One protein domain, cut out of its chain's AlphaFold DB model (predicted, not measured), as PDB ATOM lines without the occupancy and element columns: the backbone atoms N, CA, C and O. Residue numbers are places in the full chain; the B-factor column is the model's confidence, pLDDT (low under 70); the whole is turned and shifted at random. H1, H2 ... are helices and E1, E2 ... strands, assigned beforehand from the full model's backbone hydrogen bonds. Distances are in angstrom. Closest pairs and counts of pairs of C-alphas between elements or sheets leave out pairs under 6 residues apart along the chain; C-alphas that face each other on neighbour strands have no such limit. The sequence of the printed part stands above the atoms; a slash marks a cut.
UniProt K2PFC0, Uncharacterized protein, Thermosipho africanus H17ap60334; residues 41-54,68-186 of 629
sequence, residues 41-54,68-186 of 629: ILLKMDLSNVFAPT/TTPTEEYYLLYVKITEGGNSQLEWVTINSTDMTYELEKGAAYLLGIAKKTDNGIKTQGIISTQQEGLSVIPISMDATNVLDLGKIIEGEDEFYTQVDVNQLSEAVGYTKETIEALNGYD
ATOM      1  N   ILE A  41     174.510 274.797 210.481       91.44
ATOM      2  CA  ILE A  41     174.700 273.721 209.505       91.44
ATOM      3  C   ILE A  41     173.361 273.404 208.841       91.44
ATOM      4  O   ILE A  41     172.319 273.371 209.494       91.44
ATOM      5  N   LEU A  42     173.377 273.192 207.527       92.88
ATOM      6  CA  LEU A  42     172.183 272.818 206.777       92.88
ATOM      7  C   LEU A  42     172.034 271.292 206.780       92.88
ATOM      8  O   LEU A  42     172.786 270.603 206.092       92.88
ATOM      9  N   LEU A  43     171.058 270.782 207.526       92.00
ATOM     10  CA  LEU A  43     170.608 269.394 207.470       92.00
ATOM     11  C   LEU A  43     169.877 269.147 206.145       92.00
ATOM     12  O   LEU A  43     168.988 269.920 205.785       92.00
ATOM     13  N   LYS A  44     170.222 268.068 205.441       92.88
ATOM     14  CA  LYS A  44     169.519 267.581 204.248       92.88
ATOM     15  C   LYS A  44     169.123 266.121 204.415       92.88
ATOM     16  O   LYS A  44     169.916 265.328 204.914       92.88
ATOM     17  N   MET A  45     167.909 265.786 203.990       91.31
ATOM     18  CA  MET A  45     167.360 264.430 204.039       91.31
ATOM     19  C   MET A  45     166.473 264.177 202.819       91.31
ATOM     20  O   MET A  45     165.648 265.025 202.472       91.31
ATOM     21  N   ASP A  46     166.603 262.999 202.213       90.56
ATOM     22  CA  ASP A  46     165.668 262.463 201.221       90.56
ATOM     23  C   ASP A  46     164.711 261.469 201.906       90.56
ATOM     24  O   ASP A  46     165.073 260.350 202.269       90.56
ATOM     25  N   LEU A  47     163.463 261.903 202.071       87.75
ATOM     26  CA  LEU A  47     162.353 261.192 202.705       87.75
ATOM     27  C   LEU A  47     161.455 260.469 201.687       87.75
ATOM     28  O   LEU A  47     160.358 260.023 202.024       87.75
ATOM     29  N   SER A  48     161.884 260.328 200.429       84.75
ATOM     30  CA  SER A  48     161.083 259.694 199.368       84.75
ATOM     31  C   SER A  48     160.645 258.265 199.687       84.75
ATOM     32  O   SER A  48     159.570 257.856 199.258       84.75
ATOM     33  N   ASN A  49     161.434 257.515 200.458       79.38
ATOM     34  CA  ASN A  49     161.066 256.175 200.918       79.38
ATOM     35  C   ASN A  49     160.105 256.185 202.113       79.38
ATOM     36  O   ASN A  49     159.328 255.249 202.237       79.38
ATOM     37  N   VAL A  50     160.138 257.224 202.950       77.62
ATOM     38  CA  VAL A  50     159.228 257.382 204.100       77.62
ATOM     39  C   VAL A  50     157.806 257.682 203.618       77.62
ATOM     40  O   VAL A  50     156.828 257.239 204.209       77.62
ATOM     41  N   PHE A  51     157.683 258.418 202.509       74.19
ATOM     42  CA  PHE A  51     156.393 258.776 201.906       74.19
ATOM     43  C   PHE A  51     156.006 257.888 200.720       74.19
ATOM     44  O   PHE A  51     154.996 258.148 200.057       74.19
ATOM     45  N   ALA A  52     156.797 256.853 200.418       64.06
ATOM     46  CA  ALA A  52     156.457 255.925 199.356       64.06
ATOM     47  C   ALA A  52     155.199 255.144 199.772       64.06
ATOM     48  O   ALA A  52     155.184 254.540 200.844       64.06
ATOM     49  N   PRO A  53     154.137 255.100 198.944       51.00
ATOM     50  CA  PRO A  53     153.028 254.200 199.217       51.00
ATOM     51  C   PRO A  53     153.589 252.782 199.315       51.00
ATOM     52  O   PRO A  53     154.414 252.396 198.488       51.00
ATOM     53  N   THR A  54     153.164 252.007 200.311       40.00
ATOM     54  CA  THR A  54     153.578 250.612 200.491       40.00
ATOM     55  C   THR A  54     153.149 249.812 199.256       40.00
ATOM     56  O   THR A  54     152.027 249.312 199.159       40.00
ATOM     57  N   THR A  68     157.505 264.859 195.682       57.41
ATOM     58  CA  THR A  68     156.076 264.741 195.977       57.41
ATOM     59  C   THR A  68     155.799 265.373 197.330       57.41
ATOM     60  O   THR A  68     156.465 265.062 198.313       57.41
ATOM     61  N   THR A  69     154.811 266.262 197.406       58.00
ATOM     62  CA  THR A  69     154.292 266.718 198.700       58.00
ATOM     63  C   THR A  69     153.638 265.527 199.412       58.00
ATOM     64  O   THR A  69     152.861 264.817 198.763       58.00
ATOM     65  N   PRO A  70     153.927 265.287 200.704       60.50
ATOM     66  CA  PRO A  70     153.249 264.254 201.480       60.50
ATOM     67  C   PRO A  70     151.725 264.438 201.425       60.50
ATOM     68  O   PRO A  70     151.225 265.560 201.504       60.50
ATOM     69  N   THR A  71     150.969 263.350 201.266       63.53
ATOM     70  CA  THR A  71     149.493 263.400 201.275       63.53
ATOM     71  C   THR A  71     148.909 263.559 202.678       63.53
ATOM     72  O   THR A  71     147.733 263.884 202.820       63.53
ATOM     73  N   GLU A  72     149.724 263.325 203.702       73.94
ATOM     74  CA  GLU A  72     149.391 263.433 205.121       73.94
ATOM     75  C   GLU A  72     150.349 264.434 205.787       73.94
ATOM     76  O   GLU A  72     151.429 264.704 205.264       73.94
ATOM     77  N   GLU A  73     149.963 265.011 206.928       80.44
ATOM     78  CA  GLU A  73     150.827 265.948 207.658       80.44
ATOM     79  C   GLU A  73     151.908 265.178 208.432       80.44
ATOM     80  O   GLU A  73     151.598 264.451 209.378       80.44
ATOM     81  N   TYR A  74     153.174 265.358 208.047       84.19
ATOM     82  CA  TYR A  74     154.342 264.814 208.743       84.19
ATOM     83  C   TYR A  74     155.181 265.927 209.381       84.19
ATOM     84  O   TYR A  74     155.196 267.070 208.908       84.19
ATOM     85  N   TYR A  75     155.916 265.575 210.430       83.69
ATOM     86  CA  TYR A  75     156.797 266.468 211.173       83.69
ATOM     87  C   TYR A  75     158.174 265.833 211.351       83.69
ATOM     88  O   TYR A  75     158.276 264.635 211.610       83.69
ATOM     89  N   LEU A  76     159.222 266.647 211.234       86.00
ATOM     90  CA  LEU A  76     160.526 266.335 211.803       86.00
ATOM     91  C   LEU A  76     160.474 266.796 213.252       86.00
ATOM     92  O   LEU A  76     160.278 267.984 213.505       86.00
ATOM     93  N   LEU A  77     160.633 265.855 214.164       80.50
ATOM     94  CA  LEU A  77     160.856 266.111 215.574       80.50
ATOM     95  C   LEU A  77     162.359 266.216 215.810       80.50
ATOM     96  O   LEU A  77     163.125 265.437 215.236       80.50
ATOM     97  N   TYR A  78     162.792 267.145 216.654       79.56
ATOM     98  CA  TYR A  78     164.162 267.135 217.137       79.56
ATOM     99  C   TYR A  78     164.290 267.657 218.558       79.56
ATOM    100  O   TYR A  78     163.610 268.596 218.961       79.56
ATOM    101  N   VAL A  79     165.224 267.066 219.295       72.31
ATOM    102  CA  VAL A  79     165.685 267.586 220.582       72.31
ATOM    103  C   VAL A  79     167.064 268.180 220.364       72.31
ATOM    104  O   VAL A  79     167.963 267.512 219.845       72.31
ATOM    105  N   LYS A  80     167.215 269.453 220.726       75.81
ATOM    106  CA  LYS A  80     168.498 270.148 220.698       75.81
ATOM    107  C   LYS A  80     169.117 270.103 222.088       75.81
ATOM    108  O   LYS A  80     168.623 270.757 223.000       75.81
ATOM    109  N   ILE A  81     170.247 269.421 222.195       67.06
ATOM    110  CA  ILE A  81     170.967 269.233 223.449       67.06
ATOM    111  C   ILE A  81     172.108 270.251 223.515       67.06
ATOM    112  O   ILE A  81     173.047 270.221 222.707       67.06
ATOM    113  N   THR A  82     171.997 271.197 224.454       62.00
ATOM    114  CA  THR A  82     172.964 272.287 224.692       62.00
ATOM    115  C   THR A  82     173.406 272.371 226.151       62.00
ATOM    116  O   THR A  82     172.750 271.846 227.043       62.00
ATOM    117  N   GLU A  83     174.499 273.096 226.401       48.84
ATOM    118  CA  GLU A  83     174.997 273.421 227.745       48.84
ATOM    119  C   GLU A  83     173.892 274.047 228.627       48.84
ATOM    120  O   GLU A  83     173.243 275.012 228.221       48.84
ATOM    121  N   GLY A  84     173.684 273.512 229.838       47.00
ATOM    122  CA  GLY A  84     172.798 274.110 230.848       47.00
ATOM    123  C   GLY A  84     171.372 273.548 230.958       47.00
ATOM    124  O   GLY A  84     170.588 274.105 231.721       47.00
ATOM    125  N   GLY A  85     171.048 272.450 230.266       45.53
ATOM    126  CA  GLY A  85     169.974 271.534 230.689       45.53
ATOM    127  C   GLY A  85     168.526 271.970 230.439       45.53
ATOM    128  O   GLY A  85     167.649 271.588 231.200       45.53
ATOM    129  N   ASN A  86     168.250 272.739 229.384       46.62
ATOM    130  CA  ASN A  86     166.878 272.925 228.898       46.62
ATOM    131  C   ASN A  86     166.758 272.401 227.465       46.62
ATOM    132  O   ASN A  86     166.644 273.183 226.518       46.62
ATOM    133  N   SER A  87     166.806 271.081 227.303       58.31
ATOM    134  CA  SER A  87     166.434 270.451 226.040       58.31
ATOM    135  C   SER A  87     164.918 270.410 225.940       58.31
ATOM    136  O   SER A  87     164.237 269.790 226.752       58.31
ATOM    137  N   GLN A  88     164.376 271.115 224.954       60.00
ATOM    138  CA  GLN A  88     162.963 271.030 224.612       60.00
ATOM    139  C   GLN A  88     162.822 270.298 223.293       60.00
ATOM    140  O   GLN A  88     163.651 270.434 222.387       60.00
ATOM    141  N   LEU A  89     161.751 269.525 223.189       63.34
ATOM    142  CA  LEU A  89     161.377 268.964 221.915       63.34
ATOM    143  C   LEU A  89     160.823 270.064 221.012       63.34
ATOM    144  O   LEU A  89     159.851 270.745 221.344       63.34
ATOM    145  N   GLU A  90     161.413 270.178 219.834       75.69
ATOM    146  CA  GLU A  90     160.967 271.057 218.770       75.69
ATOM    147  C   GLU A  90     160.454 270.223 217.591       75.69
ATOM    148  O   GLU A  90     160.808 269.054 217.411       75.69
ATOM    149  N   TRP A  91     159.589 270.816 216.768       77.38
ATOM    150  CA  TRP A  91     159.088 270.157 215.569       77.38
ATOM    151  C   TRP A  91     158.908 271.124 214.412       77.38
ATOM    152  O   TRP A  91     158.563 272.295 214.582       77.38
ATOM    153  N   VAL A  92     159.084 270.605 213.199       84.12
ATOM    154  CA  VAL A  92     158.868 271.358 211.963       84.12
ATOM    155  C   VAL A  92     158.113 270.529 210.938       84.12
ATOM    156  O   VAL A  92     158.333 269.330 210.790       84.12
ATOM    157  N   THR A  93     157.194 271.167 210.216       83.19
ATOM    158  CA  THR A  93     156.374 270.490 209.204       83.19
ATOM    159  C   THR A  93     157.217 270.064 208.006       83.19
ATOM    160  O   THR A  93     157.957 270.868 207.431       83.19
ATOM    161  N   ILE A  94     157.050 268.812 207.587       85.62
ATOM    162  CA  ILE A  94     157.677 268.263 206.390       85.62
ATOM    163  C   ILE A  94     156.756 268.518 205.196       85.62
ATOM    164  O   ILE A  94     155.692 267.921 205.067       85.62
ATOM    165  N   ASN A  95     157.174 269.417 204.304       79.94
ATOM    166  CA  ASN A  95     156.369 269.855 203.152       79.94
ATOM    167  C   ASN A  95     156.771 269.182 201.823       79.94
ATOM    168  O   ASN A  95     156.194 269.475 200.774       79.94
ATOM    169  N   SER A  96     157.805 268.341 201.843       83.19
ATOM    170  CA  SER A  96     158.534 267.870 200.664       83.19
ATOM    171  C   SER A  96     159.295 266.581 200.996       83.19
ATOM    172  O   SER A  96     159.735 266.419 202.132       83.19
ATOM    173  N   THR A  97     159.466 265.684 200.017       83.62
ATOM    174  CA  THR A  97     160.369 264.522 200.140       83.62
ATOM    175  C   THR A  97     161.822 264.948 200.300       83.62
ATOM    176  O   THR A  97     162.559 264.296 201.024       83.62
ATOM    177  N   ASP A  98     162.225 266.053 199.673       85.56
ATOM    178  CA  ASP A  98     163.537 266.655 199.894       85.56
ATOM    179  C   ASP A  98     163.406 267.671 201.024       85.56
ATOM    180  O   ASP A  98     162.784 268.729 200.860       85.56
ATOM    181  N   MET A  99     163.956 267.341 202.186       86.69
ATOM    182  CA  MET A  99     163.903 268.201 203.357       86.69
ATOM    183  C   MET A  99     165.242 268.891 203.571       86.69
ATOM    184  O   MET A  99     166.296 268.258 203.565       86.69
ATOM    185  N   THR A 100     165.183 270.197 203.822       89.19
ATOM    186  CA  THR A 100     166.325 270.970 204.301       89.19
ATOM    187  C   THR A 100     165.945 271.744 205.550       89.19
ATOM    188  O   THR A 100     164.902 272.403 205.554       89.19
ATOM    189  N   TYR A 101     166.791 271.708 206.574       90.50
ATOM    190  CA  TYR A 101     166.559 272.423 207.823       90.50
ATOM    191  C   TYR A 101     167.865 272.966 208.407       90.50
ATOM    192  O   TYR A 101     168.917 272.363 208.224       90.50
ATOM    193  N   GLU A 102     167.833 274.118 209.075       91.75
ATOM    194  CA  GLU A 102     169.033 274.709 209.676       91.75
ATOM    195  C   GLU A 102     169.159 274.296 211.143       91.75
ATOM    196  O   GLU A 102     168.310 274.635 211.964       91.75
ATOM    197  N   LEU A 103     170.251 273.609 211.475       88.44
ATOM    198  CA  LEU A 103     170.631 273.276 212.846       88.44
ATOM    199  C   LEU A 103     171.765 274.191 213.319       88.44
ATOM    200  O   LEU A 103     172.487 274.792 212.520       88.44
ATOM    201  N   GLU A 104     171.928 274.313 214.631       86.81
ATOM    202  CA  GLU A 104     173.048 275.030 215.240       86.81
ATOM    203  C   GLU A 104     174.268 274.133 215.359       86.81
ATOM    204  O   GLU A 104     174.177 272.956 215.695       86.81
ATOM    205  N   LYS A 105     175.437 274.710 215.103       85.88
ATOM    206  CA  LYS A 105     176.701 274.075 215.448       85.88
ATOM    207  C   LYS A 105     176.940 274.183 216.952       85.88
ATOM    208  O   LYS A 105     176.472 275.108 217.610       85.88
ATOM    209  N   GLY A 106     177.704 273.239 217.486       74.19
ATOM    210  CA  GLY A 106     178.071 273.187 218.898       74.19
ATOM    211  C   GLY A 106     177.094 272.431 219.803       74.19
ATOM    212  O   GLY A 106     177.335 272.427 221.010       74.19
ATOM    213  N   ALA A 107     176.068 271.780 219.245       74.44
ATOM    214  CA  ALA A 107     175.021 271.037 219.953       74.44
ATOM    215  C   ALA A 107     174.956 269.567 219.499       74.44
ATOM    216  O   ALA A 107     175.537 269.208 218.473       74.44
ATOM    217  N   ALA A 108     174.246 268.723 220.248       75.75
ATOM    218  CA  ALA A 108     173.883 267.373 219.817       75.75
ATOM    219  C   ALA A 108     172.383 267.301 219.504       75.75
ATOM    220  O   ALA A 108     171.582 267.982 220.145       75.75
ATOM    221  N   TYR A 109     172.016 266.516 218.494       77.62
ATOM    222  CA  TYR A 109     170.649 266.444 217.989       77.62
ATOM    223  C   TYR A 109     170.139 265.020 217.939       77.62
ATOM    224  O   TYR A 109     170.718 264.180 217.260       77.62
ATOM    225  N   LEU A 110     169.001 264.793 218.576       76.75
ATOM    226  CA  LEU A 110     168.195 263.598 218.390       76.75
ATOM    227  C   LEU A 110     167.082 263.936 217.391       76.75
ATOM    228  O   LEU A 110     166.361 264.909 217.606       76.75
ATOM    229  N   LEU A 111     166.958 263.182 216.295       83.12
ATOM    230  CA  LEU A 111     166.025 263.473 215.196       83.12
ATOM    231  C   LEU A 111     164.991 262.355 215.038       83.12
ATOM    232  O   LEU A 111     165.345 261.182 215.073       83.12
ATOM    233  N   GLY A 112     163.729 262.693 214.790       83.00
ATOM    234  CA  GLY A 112     162.666 261.713 214.566       83.00
ATOM    235  C   GLY A 112     161.621 262.178 213.565       83.00
ATOM    236  O   GLY A 112     161.517 263.360 213.246       83.00
ATOM    237  N   ILE A 113     160.828 261.239 213.064       83.69
ATOM    238  CA  ILE A 113     159.718 261.526 212.154       83.69
ATOM    239  C   ILE A 113     158.416 261.236 212.883       83.69
ATOM    240  O   ILE A 113     158.258 260.185 213.498       83.69
ATOM    241  N   ALA A 114     157.459 262.152 212.782       80.12
ATOM    242  CA  ALA A 114     156.114 261.977 213.304       80.12
ATOM    243  C   ALA A 114     155.054 262.267 212.245       80.12
ATOM    244  O   ALA A 114     155.298 262.963 211.258       80.12
ATOM    245  N   LYS A 115     153.856 261.731 212.461       82.12
ATOM    246  CA  LYS A 115     152.716 261.821 211.549       82.12
ATOM    247  C   LYS A 115     151.478 262.280 212.301       82.12
ATOM    248  O   LYS A 115     151.162 261.740 213.353       82.12
ATOM    249  N   LYS A 116     150.722 263.223 211.748       78.06
ATOM    250  CA  LYS A 116     149.410 263.594 212.284       78.06
ATOM    251  C   LYS A 116     148.384 262.491 212.034       78.06
ATOM    252  O   LYS A 116     148.235 262.002 210.917       78.06
ATOM    253  N   THR A 117     147.644 262.152 213.073       76.06
ATOM    254  CA  THR A 117     146.521 261.213 213.075       76.06
ATOM    255  C   THR A 117     145.254 261.922 213.557       76.06
ATOM    256  O   THR A 117     145.312 263.059 214.029       76.06
ATOM    257  N   ASP A 118     144.108 261.244 213.479       70.56
ATOM    258  CA  ASP A 118     142.838 261.764 214.004       70.56
ATOM    259  C   ASP A 118     142.870 262.005 215.527       70.56
ATOM    260  O   ASP A 118     142.094 262.813 216.034       70.56
ATOM    261  N   ASN A 119     143.781 261.332 216.242       62.41
ATOM    262  CA  ASN A 119     143.906 261.393 217.699       62.41
ATOM    263  C   ASN A 119     145.050 262.302 218.179       62.41
ATOM    264  O   ASN A 119     145.170 262.520 219.377       62.41
ATOM    265  N   GLY A 120     145.873 262.841 217.272       69.56
ATOM    266  CA  GLY A 120     147.042 263.661 217.605       69.56
ATOM    267  C   GLY A 120     148.256 263.332 216.739       69.56
ATOM    268  O   GLY A 120     148.131 262.683 215.701       69.56
ATOM    269  N   ILE A 121     149.439 263.807 217.115       69.06
ATOM    270  CA  ILE A 121     150.682 263.530 216.381       69.06
ATOM    271  C   ILE A 121     151.212 262.174 216.859       69.06
ATOM    272  O   ILE A 121     151.158 261.903 218.036       69.06
ATOM    273  N   LYS A 122     151.691 261.290 215.989       72.75
ATOM    274  CA  LYS A 122     152.251 259.982 216.355       72.75
ATOM    275  C   LYS A 122     153.688 259.884 215.876       72.75
ATOM    276  O   LYS A 122     153.920 259.952 214.663       72.75
ATOM    277  N   THR A 123     154.630 259.670 216.788       74.50
ATOM    278  CA  THR A 123     156.025 259.373 216.436       74.50
ATOM    279  C   THR A 123     156.072 258.071 215.635       74.50
ATOM    280  O   THR A 123     155.483 257.063 216.018       74.50
ATOM    281  N   GLN A 124     156.685 258.124 214.454       75.94
ATOM    282  CA  GLN A 124     156.845 256.983 213.549       75.94
ATOM    283  C   GLN A 124     158.166 256.250 213.796       75.94
ATOM    284  O   GLN A 124     158.275 255.079 213.470       75.94
ATOM    285  N   GLY A 125     159.166 256.945 214.342       72.50
ATOM    286  CA  GLY A 125     160.491 256.392 214.585       72.50
ATOM    287  C   GLY A 125     161.565 257.475 214.623       72.50
ATOM    288  O   GLY A 125     161.354 258.615 214.195       72.50
ATOM    289  N   ILE A 126     162.730 257.100 215.135       77.81
ATOM    290  CA  ILE A 126     163.918 257.951 215.268       77.81
ATOM    291  C   ILE A 126     164.818 257.739 214.056       77.81
ATOM    292  O   ILE A 126     164.869 256.636 213.522       77.81
ATOM    293  N   ILE A 127     165.526 258.778 213.623       82.06
ATOM    294  CA  ILE A 127     166.528 258.673 212.566       82.06
ATOM    295  C   ILE A 127     167.856 258.228 213.190       82.06
ATOM    296  O   ILE A 127     168.473 258.981 213.937       82.06
ATOM    297  N   SER A 128     168.294 257.015 212.866       78.12
ATOM    298  CA  SER A 128     169.544 256.398 213.301       78.12
ATOM    299  C   SER A 128     170.458 256.041 212.121       78.12
ATOM    300  O   SER A 128     170.064 256.068 210.953       78.12
ATOM    301  N   THR A 129     171.724 255.728 212.389       73.19
ATOM    302  CA  THR A 129     172.675 255.254 211.366       73.19
ATOM    303  C   THR A 129     172.558 253.741 211.150       73.19
ATOM    304  O   THR A 129     172.482 252.973 212.104       73.19
ATOM    305  N   GLN A 130     172.574 253.288 209.890       64.81
ATOM    306  CA  GLN A 130     172.236 251.902 209.525       64.81
ATOM    307  C   GLN A 130     173.196 250.820 210.066       64.81
ATOM    308  O   GLN A 130     172.782 249.675 210.240       64.81
ATOM    309  N   GLN A 131     174.479 251.138 210.272       56.25
ATOM    310  CA  GLN A 131     175.489 250.163 210.716       56.25
ATOM    311  C   GLN A 131     175.797 250.222 212.209       56.25
ATOM    312  O   GLN A 131     176.199 249.209 212.771       56.25
ATOM    313  N   GLU A 132     175.589 251.377 212.833       55.75
ATOM    314  CA  GLU A 132     176.033 251.622 214.201       55.75
ATOM    315  C   GLU A 132     174.831 251.739 215.152       55.75
ATOM    316  O   GLU A 132     174.881 251.192 216.245       55.75
ATOM    317  N   GLY A 133     173.690 252.294 214.728       60.25
ATOM    318  CA  GLY A 133     172.535 252.501 215.615       60.25
ATOM    319  C   GLY A 133     172.570 253.833 216.367       60.25
ATOM    320  O   GLY A 133     171.715 254.066 217.218       60.25
ATOM    321  N   LEU A 134     173.507 254.716 215.993       68.62
ATOM    322  CA  LEU A 134     173.616 256.082 216.495       68.62
ATOM    323  C   LEU A 134     172.360 256.867 216.099       68.62
ATOM    324  O   LEU A 134     172.142 257.096 214.909       68.62
ATOM    325  N   SER A 135     171.564 257.254 217.085       70.62
ATOM    326  CA  SER A 135     170.343 258.064 217.029       70.62
ATOM    327  C   SER A 135     170.588 259.560 217.283       70.62
ATOM    328  O   SER A 135     169.728 260.388 216.982       70.62
ATOM    329  N   VAL A 136     171.765 259.922 217.790       73.12
ATOM    330  CA  VAL A 136     172.165 261.278 218.145       73.12
ATOM    331  C   VAL A 136     173.312 261.731 217.282       73.12
ATOM    332  O   VAL A 136     174.375 261.122 217.201       73.12
ATOM    333  N   ILE A 137     173.110 262.886 216.674       80.75
ATOM    334  CA  ILE A 137     174.057 263.498 215.773       80.75
ATOM    335  C   ILE A 137     174.743 264.644 216.523       80.75
ATOM    336  O   ILE A 137     174.146 265.715 216.682       80.75
ATOM    337  N   PRO A 138     175.983 264.459 217.008       77.69
ATOM    338  CA  PRO A 138     176.756 265.558 217.568       77.69
ATOM    339  C   PRO A 138     177.147 266.500 216.425       77.69
ATOM    340  O   PRO A 138     177.513 266.039 215.354       77.69
ATOM    341  N   ILE A 139     177.100 267.814 216.614       84.06
ATOM    342  CA  ILE A 139     177.516 268.787 215.596       84.06
ATOM    343  C   ILE A 139     178.530 269.722 216.240       84.06
ATOM    344  O   ILE A 139     178.189 270.557 217.077       84.06
ATOM    345  N   SER A 140     179.803 269.595 215.870       79.31
ATOM    346  CA  SER A 140     180.858 270.449 216.424       79.31
ATOM    347  C   SER A 140     180.792 271.874 215.858       79.31
ATOM    348  O   SER A 140     180.159 272.137 214.835       79.31
ATOM    349  N   MET A 141     181.506 272.811 216.491       80.81
ATOM    350  CA  MET A 141     181.734 274.146 215.912       80.81
ATOM    351  C   MET A 141     182.542 274.086 214.607       80.81
ATOM    352  O   MET A 141     182.417 274.967 213.759       80.81
ATOM    353  N   ASP A 142     183.325 273.021 214.438       81.69
ATOM    354  CA  ASP A 142     184.199 272.774 213.292       81.69
ATOM    355  C   ASP A 142     183.481 271.995 212.173       81.69
ATOM    356  O   ASP A 142     184.079 271.705 211.134       81.69
ATOM    357  N   ALA A 143     182.196 271.666 212.366       86.62
ATOM    358  CA  ALA A 143     181.384 270.945 211.401       86.62
ATOM    359  C   ALA A 143     181.335 271.680 210.056       86.62
ATOM    360  O   ALA A 143     181.438 272.913 209.967       86.62
ATOM    361  N   THR A 144     181.115 270.916 208.991       89.56
ATOM    362  CA  THR A 144     180.918 271.484 207.658       89.56
ATOM    363  C   THR A 144     179.634 272.326 207.600       89.56
ATOM    364  O   THR A 144     178.880 272.449 208.563       89.56
ATOM    365  N   ASN A 145     179.371 272.965 206.461       90.44
ATOM    366  CA  ASN A 145     178.159 273.775 206.303       90.44
ATOM    367  C   ASN A 145     176.924 272.946 205.925       90.44
ATOM    368  O   ASN A 145     175.818 273.486 205.926       90.44
ATOM    369  N   VAL A 146     177.096 271.669 205.572       91.62
ATOM    370  CA  VAL A 146     176.013 270.796 205.117       91.62
ATOM    371  C   VAL A 146     176.172 269.425 205.756       91.62
ATOM    372  O   VAL A 146     177.169 268.753 205.521       91.62
ATOM    373  N   LEU A 147     175.157 269.006 206.503       90.81
ATOM    374  CA  LEU A 147     174.997 267.632 206.956       90.81
ATOM    375  C   LEU A 147     173.967 266.967 206.048       90.81
ATOM    376  O   LEU A 147     172.771 267.208 206.181       90.81
ATOM    377  N   ASP A 148     174.431 266.172 205.092       91.38
ATOM    378  CA  ASP A 148     173.555 265.435 204.185       91.38
ATOM    379  C   ASP A 148     173.392 264.009 204.697       91.38
ATOM    380  O   ASP A 148     174.335 263.234 204.602       91.38
ATOM    381  N   LEU A 149     172.220 263.683 205.252       88.94
ATOM    382  CA  LEU A 149     171.873 262.336 205.721       88.94
ATOM    383  C   LEU A 149     171.451 261.404 204.577       88.94
ATOM    384  O   LEU A 149     171.060 260.259 204.820       88.94
ATOM    385  N   GLY A 150     171.510 261.873 203.330       89.19
ATOM    386  CA  GLY A 150     171.116 261.100 202.168       89.19
ATOM    387  C   GLY A 150     169.684 260.590 202.287       89.19
ATOM    388  O   GLY A 150     168.792 261.262 202.812       89.19
ATOM    389  N   LYS A 151     169.463 259.379 201.777       89.31
ATOM    390  CA  LYS A 151     168.148 258.752 201.772       89.31
ATOM    391  C   LYS A 151     167.833 258.113 203.119       89.31
ATOM    392  O   LYS A 151     168.618 257.310 203.618       89.31
ATOM    393  N   ILE A 152     166.655 258.420 203.648       89.44
ATOM    394  CA  ILE A 152     166.125 257.825 204.871       89.44
ATOM    395  C   ILE A 152     165.324 256.567 204.519       89.44
ATOM    396  O   ILE A 152     164.463 256.589 203.637       89.44
ATOM    397  N   ILE A 153     165.633 255.449 205.174       86.50
ATOM    398  CA  ILE A 153     165.012 254.137 204.955       86.50
ATOM    399  C   ILE A 153     164.194 253.759 206.187       86.50
ATOM    400  O   ILE A 153     164.707 253.808 207.294       86.50
ATOM    401  N   GLU A 154     162.949 253.341 206.002       82.56
ATOM    402  CA  GLU A 154     162.105 252.825 207.085       82.56
ATOM    403  C   GLU A 154     162.532 251.401 207.501       82.56
ATOM    404  O   GLU A 154     162.728 250.527 206.649       82.56
ATOM    405  N   GLY A 155     162.716 251.198 208.806       74.62
ATOM    406  CA  GLY A 155     162.938 249.922 209.491       74.62
ATOM    407  C   GLY A 155     161.689 249.423 210.225       74.62
ATOM    408  O   GLY A 155     160.598 249.926 209.990       74.62
ATOM    409  N   GLU A 156     161.837 248.419 211.103       65.62
ATOM    410  CA  GLU A 156     160.704 247.914 211.907       65.62
ATOM    411  C   GLU A 156     160.237 248.939 212.956       65.62
ATOM    412  O   GLU A 156     159.039 249.188 213.034       65.62
ATOM    413  N   ASP A 157     161.168 249.585 213.675       62.59
ATOM    414  CA  ASP A 157     160.873 250.570 214.738       62.59
ATOM    415  C   ASP A 157     161.702 251.877 214.619       62.59
ATOM    416  O   ASP A 157     161.627 252.767 215.466       62.59
ATOM    417  N   GLU A 158     162.522 252.013 213.570       73.50
ATOM    418  CA  GLU A 158     163.447 253.140 213.372       73.50
ATOM    419  C   GLU A 158     163.555 253.539 211.896       73.50
ATOM    420  O   GLU A 158     163.207 252.778 210.995       73.50
ATOM    421  N   PHE A 159     164.095 254.727 211.639       83.75
ATOM    422  CA  PHE A 159     164.500 255.182 210.316       83.75
ATOM    423  C   PHE A 159     166.020 255.188 210.206       83.75
ATOM    424  O   PHE A 159     166.693 255.695 211.087       83.75
ATOM    425  N   TYR A 160     166.571 254.721 209.092       85.31
ATOM    426  CA  TYR A 160     168.013 254.650 208.886       85.31
ATOM    427  C   TYR A 160     168.497 255.659 207.849       85.31
ATOM    428  O   TYR A 160     167.996 255.686 206.723       85.31
ATOM    429  N   THR A 161     169.523 256.439 208.190       85.56
ATOM    430  CA  THR A 161     170.327 257.157 207.195       85.56
ATOM    431  C   THR A 161     171.264 256.194 206.463       85.56
ATOM    432  O   THR A 161     171.835 255.277 207.056       85.56
ATOM    433  N   GLN A 162     171.439 256.416 205.158       81.94
ATOM    434  CA  GLN A 162     172.423 255.712 204.326       81.94
ATOM    435  C   GLN A 162     173.860 256.230 204.479       81.94
ATOM    436  O   GLN A 162     174.766 255.695 203.840       81.94
ATOM    437  N   VAL A 163     174.069 257.279 205.271       84.44
ATOM    438  CA  VAL A 163     175.392 257.863 205.493       84.44
ATOM    439  C   VAL A 163     176.224 256.927 206.348       84.44
ATOM    440  O   VAL A 163     175.799 256.498 207.420       84.44
ATOM    441  N   ASP A 164     177.423 256.613 205.865       81.12
ATOM    442  CA  ASP A 164     178.367 255.817 206.636       81.12
ATOM    443  C   ASP A 164     179.082 256.656 207.704       81.12
ATOM    444  O   ASP A 164     179.136 257.886 207.648       81.12
ATOM    445  N   VAL A 165     179.664 255.979 208.693       79.31
ATOM    446  CA  VAL A 165     180.321 256.632 209.832       79.31
ATOM    447  C   VAL A 165     181.459 257.575 209.422       79.31
ATOM    448  O   VAL A 165     181.684 258.580 210.091       79.31
ATOM    449  N   ASN A 166     182.156 257.310 208.308       82.88
ATOM    450  CA  ASN A 166     183.239 258.185 207.851       82.88
ATOM    451  C   ASN A 166     182.654 259.495 207.324       82.88
ATOM    452  O   ASN A 166     183.087 260.572 207.729       82.88
ATOM    453  N   GLN A 167     181.633 259.401 206.471       85.75
ATOM    454  CA  GLN A 167     180.928 260.564 205.936       85.75
ATOM    455  C   GLN A 167     180.288 261.393 207.050       85.75
ATOM    456  O   GLN A 167     180.379 262.622 207.034       85.75
ATOM    457  N   LEU A 168     179.691 260.723 208.041       86.19
ATOM    458  CA  LEU A 168     179.117 261.391 209.200       86.19
ATOM    459  C   LEU A 168     180.201 262.138 209.980       86.19
ATOM    460  O   LEU A 168     180.038 263.332 210.204       86.19
ATOM    461  N   SER A 169     181.314 261.469 210.312       84.50
ATOM    462  CA  SER A 169     182.442 262.041 211.067       84.50
ATOM    463  C   SER A 169     183.016 263.306 210.408       84.50
ATOM    464  O   SER A 169     183.186 264.338 211.065       84.50
ATOM    465  N   GLU A 170     183.190 263.282 209.083       86.12
ATOM    466  CA  GLU A 170     183.637 264.441 208.307       86.12
ATOM    467  C   GLU A 170     182.623 265.589 208.360       86.12
ATOM    468  O   GLU A 170     183.004 266.744 208.564       86.12
ATOM    469  N   ALA A 171     181.331 265.290 208.195       87.62
ATOM    470  CA  ALA A 171     180.283 266.304 208.143       87.62
ATOM    471  C   ALA A 171     180.111 267.034 209.482       87.62
ATOM    472  O   ALA A 171     179.945 268.259 209.494       87.62
ATOM    473  N   VAL A 172     180.181 266.294 210.591       85.31
ATOM    474  CA  VAL A 172     179.935 266.787 211.954       85.31
ATOM    475  C   VAL A 172     181.173 267.340 212.664       85.31
ATOM    476  O   VAL A 172     181.051 268.001 213.701       85.31
ATOM    477  N   GLY A 173     182.363 267.120 212.104       82.75
ATOM    478  CA  GLY A 173     183.630 267.617 212.642       82.75
ATOM    479  C   GLY A 173     184.100 266.874 213.897       82.75
ATOM    480  O   GLY A 173     184.636 267.500 214.811       82.75
ATOM    481  N   TYR A 174     183.893 265.557 213.938       79.31
ATOM    482  CA  TYR A 174     184.426 264.650 214.963       79.31
ATOM    483  C   TYR A 174     185.172 263.492 214.295       79.31
ATOM    484  O   TYR A 174     184.946 263.214 213.120       79.31
ATOM    485  N   THR A 175     186.074 262.815 215.009       78.44
ATOM    486  CA  THR A 175     186.759 261.639 214.452       78.44
ATOM    487  C   THR A 175     185.818 260.440 214.370       78.44
ATOM    488  O   THR A 175     184.813 260.360 215.080       78.44
ATOM    489  N   LYS A 176     186.143 259.486 213.494       80.69
ATOM    490  CA  LYS A 176     185.391 258.235 213.375       80.69
ATOM    491  C   LYS A 176     185.328 257.504 214.715       80.69
ATOM    492  O   LYS A 176     184.243 257.102 215.117       80.69
ATOM    493  N   GLU A 177     186.457 257.396 215.414       71.75
ATOM    494  CA  GLU A 177     186.511 256.749 216.724       71.75
ATOM    495  C   GLU A 177     185.583 257.435 217.737       71.75
ATOM    496  O   GLU A 177     184.982 256.755 218.564       71.75
ATOM    497  N   THR A 178     185.413 258.761 217.673       67.81
ATOM    498  CA  THR A 178     184.447 259.482 218.520       67.81
ATOM    499  C   THR A 178     183.010 259.149 218.169       67.81
ATOM    500  O   THR A 178     182.214 258.938 219.073       67.81
ATOM    501  N   ILE A 179     182.663 259.115 216.881       72.88
ATOM    502  CA  ILE A 179     181.301 258.790 216.441       72.88
ATOM    503  C   ILE A 179     180.947 257.338 216.795       72.88
ATOM    504  O   ILE A 179     179.851 257.075 217.281       72.88
ATOM    505  N   GLU A 180     181.889 256.409 216.628       71.50
ATOM    506  CA  GLU A 180     181.734 255.012 217.052       71.50
ATOM    507  C   GLU A 180     181.655 254.886 218.578       71.50
ATOM    508  O   GLU A 180     180.844 254.120 219.091       71.50
ATOM    509  N   ALA A 181     182.444 255.666 219.324       61.12
ATOM    510  CA  ALA A 181     182.326 255.713 220.777       61.12
ATOM    511  C   ALA A 181     180.938 256.219 221.185       61.12
ATOM    512  O   ALA A 181     180.295 255.571 222.001       61.12
ATOM    513  N   LEU A 182     180.468 257.320 220.582       61.19
ATOM    514  CA  LEU A 182     179.167 257.961 220.816       61.19
ATOM    515  C   LEU A 182     177.982 257.033 220.603       61.19
ATOM    516  O   LEU A 182     177.037 257.075 221.383       61.19
ATOM    517  N   ASN A 183     178.066 256.163 219.606       60.59
ATOM    518  CA  ASN A 183     177.066 255.137 219.369       60.59
ATOM    519  C   ASN A 183     176.852 254.239 220.603       60.59
ATOM    520  O   ASN A 183     175.726 253.903 220.959       60.59
ATOM    521  N   GLY A 184     177.934 253.922 221.320       55.09
ATOM    522  CA  GLY A 184     177.861 253.197 222.584       55.09
ATOM    523  C   GLY A 184     177.149 253.959 223.707       55.09
ATOM    524  O   GLY A 184     176.682 253.305 224.632       55.09
ATOM    525  N   TYR A 185     177.040 255.296 223.632       51.09
ATOM    526  CA  TYR A 185     176.381 256.142 224.640       51.09
ATOM    527  C   TYR A 185     174.881 256.374 224.373       51.09
ATOM    528  O   TYR A 185     174.186 256.980 225.183       51.09
ATOM    529  N   ASP A 186     174.346 255.937 223.239       51.16
ATOM    530  CA  ASP A 186     173.150 256.562 222.667       51.16
ATOM    531  C   ASP A 186     171.883 255.694 222.703       51.16
ATOM    532  O   ASP A 186     171.211 255.440 221.702       51.16
TER     533      ASP A 186
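Overview. This is residues 41 to 54 and 68 to 186 of the 629 residues of an uncharacterized protein of Thermosipho africanus H17ap60334 (UniProt K2PFC0). Eight strands ring a common axis as a nearly closed barrel, open between E3 and E4, with short E7 beside one end of E5. The two short helices, H1 and H2, sit at one end of the barrel, near E8 and E7. The printed part has 133 residues, with nine named strands, E1 to E9, followed by H1 and H2, and the class is mixed, helices and strands. The sheet is branched and mixed: E1 and E8, and E6 and E9, are parallel, the other neighbour pairs antiparallel. The whole is compact, with a radius of gyration of the C-alphas of 14.4 A and spans of 41 by 30 by 26 A.

Along the chain. E5, residues 108 to 117, is 28.8 A long, and E6, residues 120 to 129, is 27.7 A. E2, residues 74 to 81, is 22.6 A, E3 is residues 89 to 94, and E7 is residues 136 to 138. E1, residues 41 to 46, begins with C-alpha 41 at (174.700, 273.721, 209.505). E4 is residues 98 to 104, 19.9 A; E8 is residues 146 to 154, 22.8 A; E9 is residues 158 to 161. H1, residues 165 to 172, is 10.4 A, and H2, residues 176 to 183, is 10.7 A, ending with C-alpha 183 at (177.066, 255.137, 219.369).

Arrangement. The sheet is strongly twisted. E5 has E2 on one side, N 77 to O 112 being 2.8 A, and E6 and E7 on the other, with N 115 to O 122 at 2.8 A and N 109 to O 137 at 2.9 A. E2 and E3 form a hairpin, with N 76 to O 92 at 2.9 A. E6 is parallel to E9, N 128 to O 159 being 2.7 A. E9 and E8 form a hairpin, N 153 to O 160 being 2.8 A. E1 has E8 on one side, N 44 to O 147 at 2.8 A, and E4 on the other, N 43 to O 101 at 2.8 A. E3 and E4 meet only through their link. H1 is on the sheet at a height of 7.9 A, only just over E8, on which 3 of its C-alphas fall, and along it at 7 degrees on the local plane; their closest C-alphas, Leu 147 and Ala 171, are 5.6 A apart. H2 only grazes the sheet, with residues 178 to 183. H1 and H2 touch, about perpendicular at 88 degrees, with the closest C-alphas, Ser 169 and Lys 176, 5.3 A apart. In H1 and H2 every O i to N i+4 pair is within hydrogen-bond range.

Size, cuts and confidence. The C-alphas farthest apart, Asp 118 and Glu 177, are 44.0 A apart. Residues 55 to 67 are not printed, and C-alphas 54 and 68 are 15.0 A apart across this cut. Of the links printed whole, none is long. The mean pLDDT of the printed part is 76.3, and 33 residues are under 70, among them 81 to 89 and 181 to 186.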